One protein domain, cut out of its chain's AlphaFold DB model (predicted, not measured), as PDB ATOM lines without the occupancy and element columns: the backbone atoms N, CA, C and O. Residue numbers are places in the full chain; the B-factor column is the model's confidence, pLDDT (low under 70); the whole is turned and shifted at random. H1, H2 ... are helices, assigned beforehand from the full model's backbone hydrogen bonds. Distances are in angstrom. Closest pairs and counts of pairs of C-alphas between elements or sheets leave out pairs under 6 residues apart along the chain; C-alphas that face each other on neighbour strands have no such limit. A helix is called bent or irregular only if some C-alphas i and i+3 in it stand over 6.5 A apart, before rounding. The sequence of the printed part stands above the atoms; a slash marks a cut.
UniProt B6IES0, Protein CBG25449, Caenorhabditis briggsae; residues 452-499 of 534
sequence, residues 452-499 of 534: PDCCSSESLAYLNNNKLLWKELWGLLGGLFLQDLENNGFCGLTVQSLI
ATOM      1  N   PRO A 452      39.295  -5.070  45.821       85.94
ATOM      2  CA  PRO A 452      39.500  -3.650  46.087       85.94
ATOM      3  C   PRO A 452      38.495  -2.738  45.377       85.94
ATOM      4  O   PRO A 452      38.072  -1.746  45.969       85.94
ATOM      5  N   ASP A 453      38.066  -3.098  44.165       86.94
ATOM      6  CA  ASP A 453      37.107  -2.322  43.370       86.94
ATOM      7  C   ASP A 453      35.668  -2.443  43.906       86.94
ATOM      8  O   ASP A 453      34.807  -1.607  43.633       86.94
ATOM      9  N   CYS A 454      35.420  -3.463  44.726       91.88
ATOM     10  CA  CYS A 454      34.162  -3.734  45.410       91.88
ATOM     11  C   CYS A 454      34.169  -3.328  46.884       91.88
ATOM     12  O   CYS A 454      33.155  -3.490  47.572       91.88
ATOM     13  N   CYS A 455      35.292  -2.848  47.415       92.88
ATOM     14  CA  CYS A 455      35.408  -2.548  48.831       92.88
ATOM     15  C   CYS A 455      35.012  -1.100  49.142       92.88
ATOM     16  O   CYS A 455      35.835  -0.183  49.147       92.88
ATOM     17  N   SER A 456      33.736  -0.911  49.468       94.69
ATOM     18  CA  SER A 456      33.184   0.322  50.019       94.69
ATOM     19  C   SER A 456      32.613   0.065  51.415       94.69
ATOM     20  O   SER A 456      32.360  -1.075  51.818       94.69
ATOM     21  N   SER A 457      32.407   1.124  52.199       93.38
ATOM     22  CA  SER A 457      31.714   0.998  53.488       93.38
ATOM     23  C   SER A 457      30.295   0.444  53.325       93.38
ATOM     24  O   SER A 457      29.807  -0.289  54.183       93.38
ATOM     25  N   GLU A 458      29.665   0.758  52.199       92.75
ATOM     26  CA  GLU A 458      28.330   0.359  51.796       92.75
ATOM     27  C   GLU A 458      28.276  -1.130  51.449       92.75
ATOM     28  O   GLU A 458      27.378  -1.828  51.923       92.75
ATOM     29  N   SER A 459      29.263  -1.647  50.705       94.44
ATOM     30  CA  SER A 459      29.336  -3.072  50.364       94.44
ATOM     31  C   SER A 459      29.615  -3.944  51.591       94.44
ATOM     32  O   SER A 459      28.959  -4.971  51.782       94.44
ATOM     33  N   LEU A 460      30.502  -3.504  52.494       94.69
ATOM     34  CA  LEU A 460      30.734  -4.193  53.768       94.69
ATOM     35  C   LEU A 460      29.497  -4.157  54.673       94.69
ATOM     36  O   LEU A 460      29.183  -5.158  55.317       94.69
ATOM     37  N   ALA A 461      28.797  -3.022  54.745       94.25
ATOM     38  CA  ALA A 461      27.557  -2.920  55.510       94.25
ATOM     39  C   ALA A 461      26.481  -3.853  54.941       94.25
ATOM     40  O   ALA A 461      25.827  -4.563  55.705       94.25
ATOM     41  N   TYR A 462      26.339  -3.916  53.614       94.69
ATOM     42  CA  TYR A 462      25.430  -4.846  52.950       94.69
ATOM     43  C   TYR A 462      25.762  -6.304  53.283       94.69
ATOM     44  O   TYR A 462      24.870  -7.034  53.719       94.69
ATOM     45  N   LEU A 463      27.026  -6.724  53.152       95.38
ATOM     46  CA  LEU A 463      27.437  -8.098  53.452       95.38
ATOM     47  C   LEU A 463      27.249  -8.449  54.933       95.38
ATOM     48  O   LEU A 463      26.674  -9.489  55.243       95.38
ATOM     49  N   ASN A 464      27.653  -7.575  55.860       92.56
ATOM     50  CA  ASN A 464      27.476  -7.821  57.296       92.56
ATOM     51  C   ASN A 464      25.995  -7.923  57.695       92.56
ATOM     52  O   ASN A 464      25.651  -8.742  58.542       92.56
ATOM     53  N   ASN A 465      25.124  -7.119  57.079       91.19
ATOM     54  CA  ASN A 465      23.701  -7.100  57.414       91.19
ATOM     55  C   ASN A 465      22.911  -8.233  56.748       91.19
ATOM     56  O   ASN A 465      21.957  -8.732  57.337       91.19
ATOM     57  N   ASN A 466      23.281  -8.637  55.530       90.88
ATOM     58  CA  ASN A 466      22.479  -9.569  54.731       90.88
ATOM     59  C   ASN A 466      23.087 -10.969  54.619       90.88
ATOM     60  O   ASN A 466      22.381 -11.903  54.242       90.88
ATOM     61  N   LYS A 467      24.380 -11.141  54.915       92.69
ATOM     62  CA  LYS A 467      25.118 -12.394  54.707       92.69
ATOM     63  C   LYS A 467      25.973 -12.722  55.931       92.69
ATOM     64  O   LYS A 467      27.189 -12.688  55.847       92.69
ATOM     65  N   LEU A 468      25.356 -13.089  57.057       85.38
ATOM     66  CA  LEU A 468      26.026 -13.268  58.363       85.38
ATOM     67  C   LEU A 468      27.356 -14.054  58.343       85.38
ATOM     68  O   LEU A 468      28.220 -13.775  59.165       85.38
ATOM     69  N   LEU A 469      27.509 -15.009  57.418       88.94
ATOM     70  CA  LEU A 469      28.676 -15.892  57.303       88.94
ATOM     71  C   LEU A 469      29.634 -15.537  56.157       88.94
ATOM     72  O   LEU A 469      30.464 -16.355  55.756       88.94
ATOM     73  N   TRP A 470      29.502 -14.352  55.555       93.75
ATOM     74  CA  TRP A 470      30.299 -13.994  54.380       93.75
ATOM     75  C   TRP A 470      31.800 -13.999  54.677       93.75
ATOM     76  O   TRP A 470      32.584 -14.369  53.807       93.75
ATOM     77  N   LYS A 471      32.191 -13.662  55.914       92.94
ATOM     78  CA  LYS A 471      33.586 -13.681  56.363       92.94
ATOM     79  C   LYS A 471      34.133 -15.100  56.482       92.94
ATOM     80  O   LYS A 471      35.209 -15.370  55.960       92.94
ATOM     81  N   GLU A 472      33.401 -16.027  57.111       89.75
ATOM     82  CA  GLU A 472      33.873 -17.413  57.243       89.75
ATOM     83  C   GLU A 472      33.823 -18.188  55.919       89.75
ATOM     84  O   GLU A 472      34.622 -19.099  55.703       89.75
ATOM     85  N   LEU A 473      32.898 -17.835  55.021       88.75
ATOM     86  CA  LEU A 473      32.667 -18.560  53.768       88.75
ATOM     87  C   LEU A 473      33.296 -17.901  52.538       88.75
ATOM     88  O   LEU A 473      33.145 -18.435  51.437       88.75
ATOM     89  N   TRP A 474      34.022 -16.787  52.686       88.94
ATOM     90  CA  TRP A 474      34.597 -16.067  51.546       88.94
ATOM     91  C   TRP A 474      35.505 -16.950  50.682       88.94
ATOM     92  O   TRP A 474      35.408 -16.939  49.459       88.94
ATOM     93  N   GLY A 475      36.337 -17.792  51.302       78.69
ATOM     94  CA  GLY A 475      37.230 -18.695  50.569       78.69
ATOM     95  C   GLY A 475      36.505 -19.735  49.704       78.69
ATOM     96  O   GLY A 475      37.091 -20.250  48.756       78.69
ATOM     97  N   LEU A 476      35.237 -20.037  50.007       76.81
ATOM     98  CA  LEU A 476      34.428 -21.016  49.277       76.81
ATOM     99  C   LEU A 476      33.453 -20.349  48.297       76.81
ATOM    100  O   LEU A 476      33.230 -20.861  47.204       76.81
ATOM    101  N   LEU A 477      32.854 -19.227  48.703       87.94
ATOM    102  CA  LEU A 477      31.737 -18.579  48.012       87.94
ATOM    103  C   LEU A 477      32.048 -17.136  47.591       87.94
ATOM    104  O   LEU A 477      31.134 -16.412  47.204       87.94
ATOM    105  N   GLY A 478      33.312 -16.706  47.633       91.00
ATOM    106  CA  GLY A 478      33.724 -15.329  47.334       91.00
ATOM    107  C   GLY A 478      33.201 -14.820  45.992       91.00
ATOM    108  O   GLY A 478      32.670 -13.718  45.928       91.00
ATOM    109  N   GLY A 479      33.220 -15.655  44.947       87.00
ATOM    110  CA  GLY A 479      32.643 -15.303  43.645       87.00
ATOM    111  C   GLY A 479      31.128 -15.053  43.678       87.00
ATOM    112  O   GLY A 479      30.644 -14.166  42.985       87.00
ATOM    113  N   LEU A 480      30.375 -15.776  44.519       89.44
ATOM    114  CA  LEU A 480      28.933 -15.553  44.684       89.44
ATOM    115  C   LEU A 480      28.649 -14.263  45.453       89.44
ATOM    116  O   LEU A 480      27.722 -13.542  45.098       89.44
ATOM    117  N   PHE A 481      29.435 -13.959  46.489       94.56
ATOM    118  CA  PHE A 481      29.297 -12.699  47.218       94.56
ATOM    119  C   PHE A 481      29.678 -11.500  46.350       94.56
ATOM    120  O   PHE A 481      28.997 -10.482  46.403       94.56
ATOM    121  N   LEU A 482      30.714 -11.632  45.519       93.62
ATOM    122  CA  LEU A 482      31.115 -10.596  44.572       93.62
ATOM    123  C   LEU A 482      30.015 -10.335  43.536       93.62
ATOM    124  O   LEU A 482      29.636  -9.191  43.315       93.62
ATOM    125  N   GLN A 483      29.424 -11.397  42.985       90.06
ATOM    126  CA  GLN A 483      28.314 -11.271  42.046       90.06
ATOM    127  C   GLN A 483      27.043 -10.701  42.699       90.06
ATOM    128  O   GLN A 483      26.318  -9.931  42.073       90.06
ATOM    129  N   ASP A 484      26.766 -11.037  43.963       92.75
ATOM    130  CA  ASP A 484      25.670 -10.422  44.725       92.75
ATOM    131  C   ASP A 484      25.919  -8.920  44.933       92.75
ATOM    132  O   ASP A 484      25.010  -8.110  44.760       92.75
ATOM    133  N   LEU A 485      27.159  -8.519  45.225       95.00
ATOM    134  CA  LEU A 485      27.533  -7.109  45.320       95.00
ATOM    135  C   LEU A 485      27.395  -6.370  43.979       95.00
ATOM    136  O   LEU A 485      26.851  -5.265  43.957       95.00
ATOM    137  N   GLU A 486      27.821  -6.970  42.866       92.62
ATOM    138  CA  GLU A 486      27.638  -6.420  41.513       92.62
ATOM    139  C   GLU A 486      26.154  -6.239  41.164       92.62
ATOM    140  O   GLU A 486      25.746  -5.163  40.727       92.62
ATOM    141  N   ASN A 487      25.323  -7.254  41.422       88.69
ATOM    142  CA  ASN A 487      23.888  -7.211  41.131       88.69
ATOM    143  C   ASN A 487      23.148  -6.128  41.926       88.69
ATOM    144  O   ASN A 487      22.147  -5.592  41.457       88.69
ATOM    145  N   ASN A 488      23.643  -5.802  43.119       89.75
ATOM    146  CA  ASN A 488      23.095  -4.734  43.950       89.75
ATOM    147  C   ASN A 488      23.781  -3.375  43.704       89.75
ATOM    148  O   ASN A 488      23.526  -2.415  44.430       89.75
ATOM    149  N   GLY A 489      24.637  -3.270  42.679       91.38
ATOM    150  CA  GLY A 489      25.282  -2.021  42.273       91.38
ATOM    151  C   GLY A 489      26.372  -1.529  43.227       91.38
ATOM    152  O   GLY A 489      26.762  -0.366  43.157       91.38
ATOM    153  N   PHE A 490      26.872  -2.390  44.117       92.44
ATOM    154  CA  PHE A 490      27.965  -2.058  45.034       92.44
ATOM    155  C   PHE A 490      29.351  -2.176  44.388       92.44
ATOM    156  O   PHE A 490      30.323  -1.670  44.948       92.44
ATOM    157  N   CYS A 491      29.431  -2.818  43.222       90.44
ATOM    158  CA  CYS A 491      30.637  -2.976  42.418       90.44
ATOM    159  C   CYS A 491      30.388  -2.498  40.985       90.44
ATOM    160  O   CYS A 491      29.346  -2.798  40.402       90.44
ATOM    161  N   GLY A 492      31.347  -1.778  40.403       66.06
ATOM    162  CA  GLY A 492      31.316  -1.416  38.987       66.06
ATOM    163  C   GLY A 492      31.949  -2.509  38.126       66.06
ATOM    164  O   GLY A 492      33.029  -2.990  38.452       66.06
ATOM    165  N   LEU A 493      31.310  -2.875  37.012       48.62
ATOM    166  CA  LEU A 493      31.890  -3.785  36.018       48.62
ATOM    167  C   LEU A 493      33.186  -3.184  35.457       48.62
ATOM    168  O   LEU A 493      33.143  -2.257  34.642       48.62
ATOM    169  N   THR A 494      34.340  -3.716  35.853       54.44
ATOM    170  CA  THR A 494      35.600  -3.433  35.164       54.44
ATOM    171  C   THR A 494      35.860  -4.504  34.104       54.44
ATOM    172  O   THR A 494      35.491  -5.672  34.229       54.44
ATOM    173  N   VAL A 495      36.513  -4.095  33.016       44.38
ATOM    174  CA  VAL A 495      36.892  -4.941  31.867       44.38
ATOM    175  C   VAL A 495      37.727  -6.169  32.290       44.38
ATOM    176  O   VAL A 495      37.795  -7.156  31.559       44.38
ATOM    177  N   GLN A 496      38.302  -6.151  33.496       46.16
ATOM    178  CA  GLN A 496      39.146  -7.205  34.047       46.16
ATOM    179  C   GLN A 496      38.368  -8.486  34.409       46.16
ATOM    180  O   GLN A 496      38.861  -9.585  34.153       46.16
ATOM    181  N   SER A 497      37.124  -8.387  34.895       47.34
ATOM    182  CA  SER A 497      36.299  -9.560  35.249       47.34
ATOM    183  C   SER A 497      35.946 -10.422  34.025       47.34
ATOM    184  O   SER A 497      35.884 -11.650  34.104       47.34
ATOM    185  N   LEU A 498      35.803  -9.791  32.852       46.38
ATOM    186  CA  LEU A 498      35.610 -10.470  31.564       46.38
ATOM    187  C   LEU A 498      36.880 -11.186  31.074       46.38
ATOM    188  O   LEU A 498      36.779 -12.226  30.423       46.38
ATOM    189  N   ILE A 499      38.066 -10.674  31.415       51.84
ATOM    190  CA  ILE A 499      39.358 -11.273  31.051       51.84
ATOM    191  C   ILE A 499      39.631 -12.528  31.895       51.84
ATOM    192  O   ILE A 499      40.019 -13.552  31.342       51.84
TER     193      ILE A 499
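This is residues 452 to 499 of the 534 residues of the protein "Protein CBG25449" of Caenorhabditis briggsae (UniProt B6IES0). The longest helix, H2, turns sharply at a kink of 114 degrees near residue 477; H1 meets it at a steep angle near Trp 470, and short H3 lies apart at one end of the domain. The printed part has 48 residues, with three named helices in the order H1, H2, H3 and no named strand: the class is all helix. It is compact, with a radius of gyration of the C-alphas of 10.6 A and spans of 30 by 22 by 17 A.

H2, residues 470 to 487, measures 16.2 A and ends at C-alpha 487 (23.888, -7.211, 41.131). It is irregular: C-alphas 476 and 479 are 8.2 A apart. H1, residues 457 to 466, measures 14.1 A and begins at C-alpha 457 (31.714, 0.998, 53.488). H3 is residues 495 to 499, 6.8 A.

H2 and H1 touch, the closest C-alphas being those of Trp 470 and Leu 463, 6.6 A apart. They run opposite ways at a steep tilt of 67 degrees, only just short of about perpendicular. H3 is apart from both. Every O i to N i+4 pair is within hydrogen-bond range in H1, 10 of 14 in H2 and 0 of 1 in H3, where 1 of 2 O i to N i+3 pairs is.

The C-alphas farthest apart, of Asn 465 and Ile 499, are 30.9 A apart. The printed part has no cut. The link H1 to H2 is tight; H2 to H3 is short. Residues 492 to 499 have pLDDT under 70.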